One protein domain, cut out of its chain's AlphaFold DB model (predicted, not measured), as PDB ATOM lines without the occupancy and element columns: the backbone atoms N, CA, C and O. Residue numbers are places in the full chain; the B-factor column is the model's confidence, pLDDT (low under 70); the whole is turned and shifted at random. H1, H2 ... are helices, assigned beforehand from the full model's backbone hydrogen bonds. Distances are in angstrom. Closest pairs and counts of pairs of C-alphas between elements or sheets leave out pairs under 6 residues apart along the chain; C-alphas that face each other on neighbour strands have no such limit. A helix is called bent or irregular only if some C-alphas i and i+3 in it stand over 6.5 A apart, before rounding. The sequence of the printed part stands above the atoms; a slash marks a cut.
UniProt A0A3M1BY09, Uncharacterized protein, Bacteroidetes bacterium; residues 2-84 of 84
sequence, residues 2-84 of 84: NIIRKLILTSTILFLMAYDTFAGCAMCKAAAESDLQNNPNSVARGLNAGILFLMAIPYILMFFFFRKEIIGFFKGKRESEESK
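This is residues 2 to 84 of the 84 residues of an uncharacterized protein of Bacteroidetes bacterium (UniProt A0A3M1BY09). The model is an open V: long H3 forms one arm, H1 and H2 follow each other along the other, and the arms meet where H2 touches the beginning of H3. The 83 printed residues hold three named helices, H1, H2, H3 in chain order, all helix by class. The whole is extended, radius of gyration of the C-alphas 22.2 A, spanning 68 by 46 by 15 A.

H3, residues 43 to 82, has a kink of 55 degrees near residue 67. Its residues 44 to 47 alone touch H2, residues 26 to 38, there with residues 31 to 36 alone; the closest C-alphas, of Ala 32 and Ala 44, are 4.6 A apart. They run opposite ways at a steep tilt of 46 degrees. H1, residues 2 to 22, is apart from both. Every O i to N i+4 pair is within hydrogen-bond range in H2, but 13 of 17 in H1 and 28 of 36 in H3.

H3 measures 54.1 A from C-alpha 43 at (-51.927, 22.987, -15.631) to C-alpha 82; it is irregular, C-alphas 45 and 48 being 8.2 A apart. H1 measures 33.1 A from C-alpha 2 at (-20.962, 9.675, -56.406); it is only just irregular, C-alphas 19 and 22 being 7.0 A apart. H2 measures 18.7 A.

Residues 2 to 23 and 52 to 84 stand free. The printed part has no cut, and both links are tight. The pLDDT is under 70 at residues 18 to 29, 80, and 83 to 84.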
ATOM      1  N   ASN A   2     -19.506   9.836 -56.557       73.81
ATOM      2  CA  ASN A   2     -20.962   9.675 -56.406       73.81
ATOM      3  C   ASN A   2     -21.389   9.160 -55.017       73.81
ATOM      4  O   ASN A   2     -22.435   9.565 -54.526       73.81
ATOM      5  N   ILE A   3     -20.574   8.315 -54.366       87.75
ATOM      6  CA  ILE A   3     -20.830   7.824 -52.996       87.75
ATOM      7  C   ILE A   3     -20.769   8.965 -51.972       87.75
ATOM      8  O   ILE A   3     -21.658   9.087 -51.141       87.75
ATOM      9  N   ILE A   4     -19.767   9.844 -52.083       90.25
ATOM     10  CA  ILE A   4     -19.583  10.979 -51.167       90.25
ATOM     11  C   ILE A   4     -20.727  11.981 -51.350       90.25
ATOM     12  O   ILE A   4     -21.312  12.428 -50.372       90.25
ATOM     13  N   ARG A   5     -21.131  12.262 -52.599       87.31
ATOM     14  CA  ARG A   5     -22.288  13.127 -52.876       87.31
ATOM     15  C   ARG A   5     -23.594  12.543 -52.329       87.31
ATOM     16  O   ARG A   5     -24.410  13.293 -51.809       87.31
ATOM     17  N   LYS A   6     -23.779  11.219 -52.414       85.69
ATOM     18  CA  LYS A   6     -24.923  10.520 -51.806       85.69
ATOM     19  C   LYS A   6     -24.892  10.613 -50.278       85.69
ATOM     20  O   LYS A   6     -25.902  10.977 -49.704       85.69
ATOM     21  N   LEU A   7     -23.740  10.380 -49.642       91.31
ATOM     22  CA  LEU A   7     -23.568  10.520 -48.189       91.31
ATOM     23  C   LEU A   7     -23.870  11.939 -47.698       91.31
ATOM     24  O   LEU A   7     -24.581  12.100 -46.712       91.31
ATOM     25  N   ILE A   8     -23.384  12.958 -48.411       94.06
ATOM     26  CA  ILE A   8     -23.667  14.364 -48.093       94.06
ATOM     27  C   ILE A   8     -25.168  14.642 -48.227       94.06
ATOM     28  O   ILE A   8     -25.766  15.182 -47.305       94.06
ATOM     29  N   LEU A   9     -25.800  14.215 -49.326       91.81
ATOM     30  CA  LEU A   9     -27.242  14.397 -49.535       91.81
ATOM     31  C   LEU A   9     -28.080  13.702 -48.454       91.81
ATOM     32  O   LEU A   9     -28.996  14.314 -47.911       91.81
ATOM     33  N   THR A  10     -27.759  12.454 -48.113       89.50
ATOM     34  CA  THR A  10     -28.478  11.700 -47.078       89.50
ATOM     35  C   THR A  10     -28.292  12.324 -45.693       89.50
ATOM     36  O   THR A  10     -29.264  12.435 -44.952       89.50
ATOM     37  N   SER A  11     -27.081  12.784 -45.362       88.00
ATOM     38  CA  SER A  11     -26.787  13.461 -44.091       88.00
ATOM     39  C   SER A  11     -27.565  14.773 -43.949       88.00
ATOM     40  O   SER A  11     -28.218  15.000 -42.932       88.00
ATOM     41  N   THR A  12     -27.588  15.600 -45.000       88.50
ATOM     42  CA  THR A  12     -28.351  16.854 -45.016       88.50
ATOM     43  C   THR A  12     -29.847  16.597 -44.833       88.50
ATOM     44  O   THR A  12     -30.473  17.233 -43.993       88.50
ATOM     45  N   ILE A  13     -30.420  15.624 -45.550       87.06
ATOM     46  CA  ILE A  13     -31.844  15.264 -45.420       87.06
ATOM     47  C   ILE A  13     -32.179  14.808 -43.993       87.06
ATOM     48  O   ILE A  13     -33.194  15.227 -43.441       87.06
ATOM     49  N   LEU A  14     -31.321  13.991 -43.377       83.94
ATOM     50  CA  LEU A  14     -31.525  13.518 -42.007       83.94
ATOM     51  C   LEU A  14     -31.478  14.671 -40.991       83.94
ATOM     52  O   LEU A  14     -32.274  14.701 -40.056       83.94
ATOM     53  N   PHE A  15     -30.590  15.642 -41.204       82.31
ATOM     54  CA  PHE A  15     -30.471  16.825 -40.351       82.31
ATOM     55  C   PHE A  15     -31.689  17.754 -40.461       82.31
ATOM     56  O   PHE A  15     -32.139  18.294 -39.454       82.31
ATOM     57  N   LEU A  16     -32.273  17.890 -41.657       79.75
ATOM     58  CA  LEU A  16     -33.518  18.643 -41.853       79.75
ATOM     59  C   LEU A  16     -34.706  17.982 -41.133       79.75
ATOM     60  O   LEU A  16     -35.513  18.681 -40.531       79.75
ATOM     61  N   MET A  17     -34.792  16.647 -41.144       72.25
ATOM     62  CA  MET A  17     -35.867  15.900 -40.465       72.25
ATOM     63  C   MET A  17     -35.742  15.916 -38.934       72.25
ATOM     64  O   MET A  17     -36.725  15.712 -38.228       72.25
ATOM     65  N   ALA A  18     -34.545  16.175 -38.402       67.31
ATOM     66  CA  ALA A  18     -34.318  16.304 -36.962       67.31
ATOM     67  C   ALA A  18     -34.787  17.658 -36.389       67.31
ATOM     68  O   ALA A  18     -34.919  17.790 -35.169       67.31
ATOM     69  N   TYR A  19     -35.054  18.658 -37.240       61.16
ATOM     70  CA  TYR A  19     -35.431  20.008 -36.807       61.16
ATOM     71  C   TYR A  19     -36.819  20.065 -36.139       61.16
ATOM     72  O   TYR A  19     -37.060  20.917 -35.288       61.16
ATOM     73  N   ASP A  20     -37.697  19.099 -36.429       55.00
ATOM     74  CA  ASP A  20     -39.042  18.996 -35.840       55.00
ATOM     75  C   ASP A  20     -39.086  18.293 -34.470       55.00
ATOM     76  O   ASP A  20     -40.155  18.074 -33.900       55.00
ATOM     77  N   THR A  21     -37.935  17.981 -33.867       55.75
ATOM     78  CA  THR A  21     -37.882  17.392 -32.514       55.75
ATOM     79  C   THR A  21     -38.239  18.381 -31.394       55.75
ATOM     80  O   THR A  21     -38.400  17.971 -30.245       55.75
ATOM     81  N   PHE A  22     -38.424  19.669 -31.717       53.34
ATOM     82  CA  PHE A  22     -38.843  20.718 -30.776       53.34
ATOM     83  C   PHE A  22     -40.343  21.053 -30.807       53.34
ATOM     84  O   PHE A  22     -40.806  21.866 -30.003       53.34
ATOM     85  N   ALA A  23     -41.126  20.430 -31.690       53.69
ATOM     86  CA  ALA A  23     -42.572  20.609 -31.727       53.69
ATOM     87  C   ALA A  23     -43.254  19.448 -30.994       53.69
ATOM     88  O   ALA A  23     -43.742  18.494 -31.598       53.69
ATOM     89  N   GLY A  24     -43.308  19.531 -29.660       52.69
ATOM     90  CA  GLY A  24     -44.258  18.733 -28.890       52.69
ATOM     91  C   GLY A  24     -45.651  18.921 -29.494       52.69
ATOM     92  O   GLY A  24     -46.155  20.039 -29.516       52.69
ATOM     93  N   CYS A  25     -46.188  17.834 -30.057       66.62
ATOM     94  CA  CYS A  25     -47.479  17.679 -30.730       66.62
ATOM     95  C   CYS A  25     -48.388  18.922 -30.731       66.62
ATOM     96  O   CYS A  25     -48.876  19.345 -29.680       66.62
ATOM     97  N   ALA A  26     -48.743  19.410 -31.927       60.06
ATOM     98  CA  ALA A  26     -49.757  20.454 -32.126       60.06
ATOM     99  C   ALA A  26     -51.077  20.171 -31.372       60.06
ATOM    100  O   ALA A  26     -51.774  21.099 -30.979       60.06
ATOM    101  N   MET A  27     -51.377  18.896 -31.095       62.25
ATOM    102  CA  MET A  27     -52.514  18.455 -30.286       62.25
ATOM    103  C   MET A  27     -52.407  18.854 -28.804       62.25
ATOM    104  O   MET A  27     -53.355  19.403 -28.250       62.25
ATOM    105  N   CYS A  28     -51.254  18.630 -28.164       69.06
ATOM    106  CA  CYS A  28     -51.040  19.002 -26.763       69.06
ATOM    107  C   CYS A  28     -51.005  20.524 -26.593       69.06
ATOM    108  O   CYS A  28     -51.481  21.041 -25.584       69.06
ATOM    109  N   LYS A  29     -50.483  21.243 -27.597       69.81
ATOM    110  CA  LYS A  29     -50.486  22.710 -27.632       69.81
ATOM    111  C   LYS A  29     -51.898  23.280 -27.805       69.81
ATOM    112  O   LYS A  29     -52.269  24.173 -27.054       69.81
ATOM    113  N   ALA A  30     -52.695  22.741 -28.730       72.00
ATOM    114  CA  ALA A  30     -54.073  23.187 -28.950       72.00
ATOM    115  C   ALA A  30     -54.985  22.922 -27.737       72.00
ATOM    116  O   ALA A  30     -55.786  23.779 -27.362       72.00
ATOM    117  N   ALA A  31     -54.833  21.761 -27.085       72.81
ATOM    118  CA  ALA A  31     -55.516  21.473 -25.824       72.81
ATOM    119  C   ALA A  31     -55.093  22.469 -24.727       72.81
ATOM    120  O   ALA A  31     -55.943  23.118 -24.125       72.81
ATOM    121  N   ALA A  32     -53.783  22.690 -24.561       74.56
ATOM    122  CA  ALA A  32     -53.251  23.627 -23.576       74.56
ATOM    123  C   ALA A  32     -53.718  25.080 -23.796       74.56
ATOM    124  O   ALA A  32     -54.057  25.765 -22.833       74.56
ATOM    125  N   GLU A  33     -53.771  25.564 -25.040       75.56
ATOM    126  CA  GLU A  33     -54.279  26.906 -25.365       75.56
ATOM    127  C   GLU A  33     -55.785  27.043 -25.094       75.56
ATOM    128  O   GLU A  33     -56.245  28.108 -24.676       75.56
ATOM    129  N   SER A  34     -56.554  25.967 -25.281       77.38
ATOM    130  CA  SER A  34     -57.986  25.934 -24.950       77.38
ATOM    131  C   SER A  34     -58.211  25.980 -23.433       77.38
ATOM    132  O   SER A  34     -59.077  26.714 -22.952       77.38
ATOM    133  N   ASP A  35     -57.392  25.260 -22.665       78.06
ATOM    134  CA  ASP A  35     -57.405  25.294 -21.199       78.06
ATOM    135  C   ASP A  35     -56.941  26.647 -20.636       78.06
ATOM    136  O   ASP A  35     -57.504  27.134 -19.653       78.06
ATOM    137  N   LEU A  36     -55.952  27.297 -21.263       81.06
ATOM    138  CA  LEU A  36     -55.462  28.618 -20.847       81.06
ATOM    139  C   LEU A  36     -56.498  29.730 -21.061       81.06
ATOM    140  O   LEU A  36     -56.588  30.637 -20.235       81.06
ATOM    141  N   GLN A  37     -57.267  29.666 -22.153       80.94
ATOM    142  CA  GLN A  37     -58.317  30.647 -22.457       80.94
ATOM    143  C   GLN A  37     -59.466  30.607 -21.445       80.94
ATOM    144  O   GLN A  37     -59.993  31.651 -21.073       80.94
ATOM    145  N   ASN A  38     -59.834  29.412 -20.979       80.44
ATOM    146  CA  ASN A  38     -60.899  29.238 -19.991       80.44
ATOM    147  C   ASN A  38     -60.397  29.427 -18.553       80.44
ATOM    148  O   ASN A  38     -61.129  29.914 -17.693       80.44
ATOM    149  N   ASN A  39     -59.145  29.053 -18.280       79.88
ATOM    150  CA  ASN A  39     -58.510  29.227 -16.983       79.88
ATOM    151  C   ASN A  39     -57.008  29.542 -17.148       79.88
ATOM    152  O   ASN A  39     -56.200  28.630 -17.350       79.88
ATOM    153  N   PRO A  40     -56.587  30.806 -16.969       75.56
ATOM    154  CA  PRO A  40     -55.193  31.215 -17.146       75.56
ATOM    155  C   PRO A  40     -54.235  30.642 -16.088       75.56
ATOM    156  O   PRO A  40     -53.024  30.817 -16.221       75.56
ATOM    157  N   ASN A  41     -54.741  29.977 -15.042       77.25
ATOM    158  CA  ASN A  41     -53.949  29.273 -14.024       77.25
ATOM    159  C   ASN A  41     -54.038  27.741 -14.158       77.25
ATOM    160  O   ASN A  41     -53.714  27.016 -13.218       77.25
ATOM    161  N   SER A  42     -54.502  27.230 -15.301       78.94
ATOM    162  CA  SER A  42     -54.575  25.794 -15.567       78.94
ATOM    163  C   SER A  42     -53.187  25.149 -15.702       78.94
ATOM    164  O   SER A  42     -52.179  25.798 -15.995       78.94
ATOM    165  N   VAL A  43     -53.143  23.824 -15.522       76.44
ATOM    166  CA  VAL A  43     -51.927  22.987 -15.631       76.44
ATOM    167  C   VAL A  43     -51.253  23.123 -17.009       76.44
ATOM    168  O   VAL A  43     -50.045  22.921 -17.145       76.44
ATOM    169  N   ALA A  44     -52.006  23.566 -18.018       73.44
ATOM    170  CA  ALA A  44     -51.527  23.876 -19.358       73.44
ATOM    171  C   ALA A  44     -50.372  24.898 -19.398       73.44
ATOM    172  O   ALA A  44     -49.509  24.808 -20.272       73.44
ATOM    173  N   ARG A  45     -50.273  25.810 -18.417       75.69
ATOM    174  CA  ARG A  45     -49.209  26.834 -18.344       75.69
ATOM    175  C   ARG A  45     -47.807  26.256 -18.102       75.69
ATOM    176  O   ARG A  45     -46.817  26.935 -18.359       75.69
ATOM    177  N   GLY A  46     -47.726  25.010 -17.625       74.88
ATOM    178  CA  GLY A  46     -46.482  24.296 -17.311       74.88
ATOM    179  C   GLY A  46     -46.222  23.047 -18.159       74.88
ATOM    180  O   GLY A  46     -45.297  22.295 -17.856       74.88
ATOM    181  N   LEU A  47     -47.009  22.800 -19.212       78.44
ATOM    182  CA  LEU A  47     -46.996  21.525 -19.941       78.44
ATOM    183  C   LEU A  47     -45.621  21.177 -20.547       78.44
ATOM    184  O   LEU A  47     -45.170  20.040 -20.436       78.44
ATOM    185  N   ASN A  48     -44.920  22.155 -21.131       77.44
ATOM    186  CA  ASN A  48     -43.584  21.942 -21.708       77.44
ATOM    187  C   ASN A  48     -42.550  21.537 -20.639       77.44
ATOM    188  O   ASN A  48     -41.754  20.625 -20.846       77.44
ATOM    189  N   ALA A  49     -42.612  22.163 -19.458       80.38
ATOM    190  CA  ALA A  49     -41.773  21.777 -18.326       80.38
ATOM    191  C   ALA A  49     -42.106  20.354 -17.845       80.38
ATOM    192  O   ALA A  49     -41.201  19.588 -17.523       80.38
ATOM    193  N   GLY A  50     -43.388  19.973 -17.872       78.75
ATOM    194  CA  GLY A  50     -43.834  18.607 -17.591       78.75
ATOM    195  C   GLY A  50     -43.284  17.571 -18.578       78.75
ATOM    196  O   GLY A  50     -42.805  16.524 -18.153       78.75
ATOM    197  N   ILE A  51     -43.284  17.866 -19.883       81.50
ATOM    198  CA  ILE A  51     -42.725  16.978 -20.921       81.50
ATOM    199  C   ILE A  51     -41.215  16.804 -20.731       81.50
ATOM    200  O   ILE A  51     -40.722  15.676 -20.726       81.50
ATOM    201  N   LEU A  52     -40.489  17.905 -20.519       79.44
ATOM    202  CA  LEU A  52     -39.056  17.880 -20.210       79.44
ATOM    203  C   LEU A  52     -38.761  17.045 -18.961       79.44
ATOM    204  O   LEU A  52     -37.821  16.255 -18.962       79.44
ATOM    205  N   PHE A  53     -39.583  17.172 -17.920       80.88
ATOM    206  CA  PHE A  53     -39.443  16.389 -16.697       80.88
ATOM    207  C   PHE A  53     -39.677  14.889 -16.939       80.88
ATOM    208  O   PHE A  53     -38.849  14.067 -16.544       80.88
ATOM    209  N   LEU A  54     -40.750  14.524 -17.652       84.31
ATOM    210  CA  LEU A  54     -41.061  13.131 -17.999       84.31
ATOM    211  C   LEU A  54     -40.002  12.495 -18.908       84.31
ATOM    212  O   LEU A  54     -39.722  11.309 -18.765       84.31
ATOM    213  N   MET A  55     -39.395  13.274 -19.807       84.94
ATOM    214  CA  MET A  55     -38.275  12.829 -20.639       84.94
ATOM    215  C   MET A  55     -36.969  12.724 -19.852       84.94
ATOM    216  O   MET A  55     -36.207  11.798 -20.090       84.94
ATOM    217  N   ALA A  56     -36.696  13.613 -18.895       87.88
ATOM    218  CA  ALA A  56     -35.462  13.579 -18.107       87.88
ATOM    219  C   ALA A  56     -35.387  12.365 -17.161       87.88
ATOM    220  O   ALA A  56     -34.314  11.785 -16.981       87.88
ATOM    221  N   ILE A  57     -36.520  11.953 -16.584       94.06
ATOM    222  CA  ILE A  57     -36.606  10.818 -15.651       94.06
ATOM    223  C   ILE A  57     -35.972   9.524 -16.197       94.06
ATOM    224  O   ILE A  57     -35.098   8.983 -15.514       94.06
ATOM    225  N   PRO A  58     -36.343   9.000 -17.382       88.81
ATOM    226  CA  PRO A  58     -35.773   7.753 -17.885       88.81
ATOM    227  C   PRO A  58     -34.255   7.836 -18.085       88.81
ATOM    228  O   PRO A  58     -33.565   6.857 -17.808       88.81
ATOM    229  N   TYR A  59     -33.707   8.994 -18.471       91.00
ATOM    230  CA  TYR A  59     -32.253   9.168 -18.592       91.00
ATOM    231  C   TYR A  59     -31.549   9.167 -17.235       91.00
ATOM    232  O   TYR A  59     -30.503   8.532 -17.087       91.00
ATOM    233  N   ILE A  60     -32.126   9.827 -16.227       93.56
ATOM    234  CA  ILE A  60     -31.580   9.839 -14.862       93.56
ATOM    235  C   ILE A  60     -31.611   8.429 -14.263       93.56
ATOM    236  O   ILE A  60     -30.628   7.989 -13.667       93.56
ATOM    237  N   LEU A  61     -32.714   7.700 -14.454       93.81
ATOM    238  CA  LEU A  61     -32.849   6.316 -14.001       93.81
ATOM    239  C   LEU A  61     -31.845   5.396 -14.697       93.81
ATOM    240  O   LEU A  61     -31.199   4.592 -14.029       93.81
ATOM    241  N   MET A  62     -31.669   5.546 -16.010       92.31
ATOM    242  CA  MET A  62     -30.685   4.783 -16.778       92.31
ATOM    243  C   MET A  62     -29.266   5.066 -16.270       92.31
ATOM    244  O   MET A  62     -28.547   4.137 -15.903       92.31
ATOM    245  N   PHE A  63     -28.891   6.336 -16.105       92.31
ATOM    246  CA  PHE A  63     -27.599   6.705 -15.526       92.31
ATOM    247  C   PHE A  63     -27.400   6.118 -14.123       92.31
ATOM    248  O   PHE A  63     -26.344   5.557 -13.827       92.31
ATOM    249  N   PHE A  64     -28.415   6.188 -13.258       94.31
ATOM    250  CA  PHE A  64     -28.327   5.630 -11.914       94.31
ATOM    251  C   PHE A  64     -28.224   4.100 -11.928       94.31
ATOM    252  O   PHE A  64     -27.479   3.532 -11.136       94.31
ATOM    253  N   PHE A  65     -28.912   3.402 -12.825       93.88
ATOM    254  CA  PHE A  65     -28.813   1.946 -12.894       93.88
ATOM    255  C   PHE A  65     -27.427   1.500 -13.383       93.88
ATOM    256  O   PHE A  65     -26.791   0.638 -12.775       93.88
ATOM    257  N   PHE A  66     -26.901   2.163 -14.417       92.44
ATOM    258  CA  PHE A  66     -25.615   1.829 -15.034       92.44
ATOM    259  C   PHE A  66     -24.396   2.485 -14.362       92.44
ATOM    260  O   PHE A  66     -23.262   2.227 -14.762       92.44
ATOM    261  N   ARG A  67     -24.583   3.285 -13.300       89.69
ATOM    262  CA  ARG A  67     -23.491   4.016 -12.621       89.69
ATOM    263  C   ARG A  67     -22.315   3.129 -12.207       89.69
ATOM    264  O   ARG A  67     -21.173   3.551 -12.332       89.69
ATOM    265  N   LYS A  68     -22.570   1.904 -11.725       83.06
ATOM    266  CA  LYS A  68     -21.508   0.982 -11.282       83.06
ATOM    267  C   LYS A  68     -20.673   0.450 -12.449       83.06
ATOM    268  O   LYS A  68     -19.451   0.455 -12.351       83.06
ATOM    269  N   GLU A  69     -21.325   0.071 -13.545       86.31
ATOM    270  CA  GLU A  69     -20.673  -0.380 -14.783       86.31
ATOM    271  C   GLU A  69     -19.822   0.742 -15.395       86.31
ATOM    272  O   GLU A  69     -18.654   0.543 -15.730       86.31
ATOM    273  N   ILE A  70     -20.369   1.964 -15.447       85.12
ATOM    274  CA  ILE A  70     -19.665   3.148 -15.958       85.12
ATOM    275  C   ILE A  70     -18.425   3.449 -15.100       85.12
ATOM    276  O   ILE A  70     -17.335   3.634 -15.638       85.12
ATOM    277  N   ILE A  71     -18.548   3.461 -13.768       86.31
ATOM    278  CA  ILE A  71     -17.411   3.725 -12.867       86.31
ATOM    279  C   ILE A  71     -16.331   2.639 -12.998       86.31
ATOM    280  O   ILE A  71     -15.144   2.970 -13.007       86.31
ATOM    281  N   GLY A  72     -16.718   1.366 -13.136       84.38
ATOM    282  CA  GLY A  72     -15.783   0.259 -13.363       84.38
ATOM    283  C   GLY A  72     -14.998   0.414 -14.667       84.38
ATOM    284  O   GLY A  72     -13.771   0.303 -14.669       84.38
ATOM    285  N   PHE A  73     -15.684   0.779 -15.750       85.38
ATOM    286  CA  PHE A  73     -15.067   1.028 -17.052       85.38
ATOM    287  C   PHE A  73     -14.077   2.205 -17.022       85.38
ATOM    288  O   PHE A  73     -12.975   2.120 -17.564       85.38
ATOM    289  N   PHE A  74     -14.432   3.300 -16.340       85.94
ATOM    290  CA  PHE A  74     -13.550   4.464 -16.202       85.94
ATOM    291  C   PHE A  74     -12.353   4.208 -15.279       85.94
ATOM    292  O   PHE A  74     -11.277   4.753 -15.528       85.94
ATOM    293  N   LYS A  75     -12.508   3.387 -14.232       85.12
ATOM    294  CA  LYS A  75     -11.385   3.004 -13.366       85.12
ATOM    295  C   LYS A  75     -10.369   2.140 -14.120       85.12
ATOM    296  O   LYS A  75      -9.183   2.445 -14.061       85.12
ATOM    297  N   GLY A  76     -10.833   1.165 -14.907       74.81
ATOM    298  CA  GLY A  76      -9.951   0.331 -15.734       74.81
ATOM    299  C   GLY A  76      -9.186   1.121 -16.801       74.81
ATOM    300  O   GLY A  76      -8.029   0.824 -17.082       74.81
ATOM    301  N   LYS A  77      -9.789   2.183 -17.353       78.44
ATOM    302  CA  LYS A  77      -9.115   3.062 -18.323       78.44
ATOM    303  C   LYS A  77      -8.010   3.917 -17.686       78.44
ATOM    304  O   LYS A  77      -6.980   4.142 -18.310       78.44
ATOM    305  N   ARG A  78      -8.200   4.345 -16.431       77.19
ATOM    306  CA  ARG A  78      -7.223   5.163 -15.695       77.19
ATOM    307  C   ARG A  78      -5.954   4.375 -15.351       77.19
ATOM    308  O   ARG A  78      -4.857   4.888 -15.514       77.19
ATOM    309  N   GLU A  79      -6.099   3.109 -14.962       73.75
ATOM    310  CA  GLU A  79      -4.964   2.228 -14.637       73.75
ATOM    311  C   GLU A  79      -4.097   1.906 -15.872       73.75
ATOM    312  O   GLU A  79      -2.881   1.771 -15.756       73.75
ATOM    313  N   SER A  80      -4.685   1.863 -17.076       66.00
ATOM    314  CA  SER A  80      -3.929   1.684 -18.329       66.00
ATOM    315  C   SER A  80      -3.171   2.930 -18.809       66.00
ATOM    316  O   SER A  80      -2.274   2.806 -19.641       66.00
ATOM    317  N   GLU A  81      -3.528   4.116 -18.311       72.69
ATOM    318  CA  GLU A  81      -2.885   5.388 -18.672       72.69
ATOM    319  C   GLU A  81      -1.725   5.731 -17.721       72.69
ATOM    320  O   GLU A  81      -0.771   6.373 -18.138       72.69
ATOM    321  N   GLU A  82      -1.769   5.251 -16.473       71.38
ATOM    322  CA  GLU A  82      -0.730   5.475 -15.452       71.38
ATOM    323  C   GLU A  82       0.420   4.446 -15.511       71.38
ATOM    324  O   GLU A  82       1.497   4.676 -14.969       71.38
ATOM    325  N   SER A  83       0.222   3.315 -16.200       66.56
ATOM    326  CA  SER A  83       1.244   2.272 -16.397       66.56
ATOM    327  C   SER A  83       2.110   2.467 -17.659       66.56
ATOM    328  O   SER A  83       2.862   1.556 -18.023       66.56
ATOM    329  N   LYS A  84       2.000   3.606 -18.350       55.34
ATOM    330  CA  LYS A  84       2.777   3.941 -19.551       55.34
ATOM    331  C   LYS A  84       3.610   5.194 -19.320       55.34
ATOM    332  O   LYS A  84       4.749   5.216 -19.837       55.34
TER     333      LYS A  84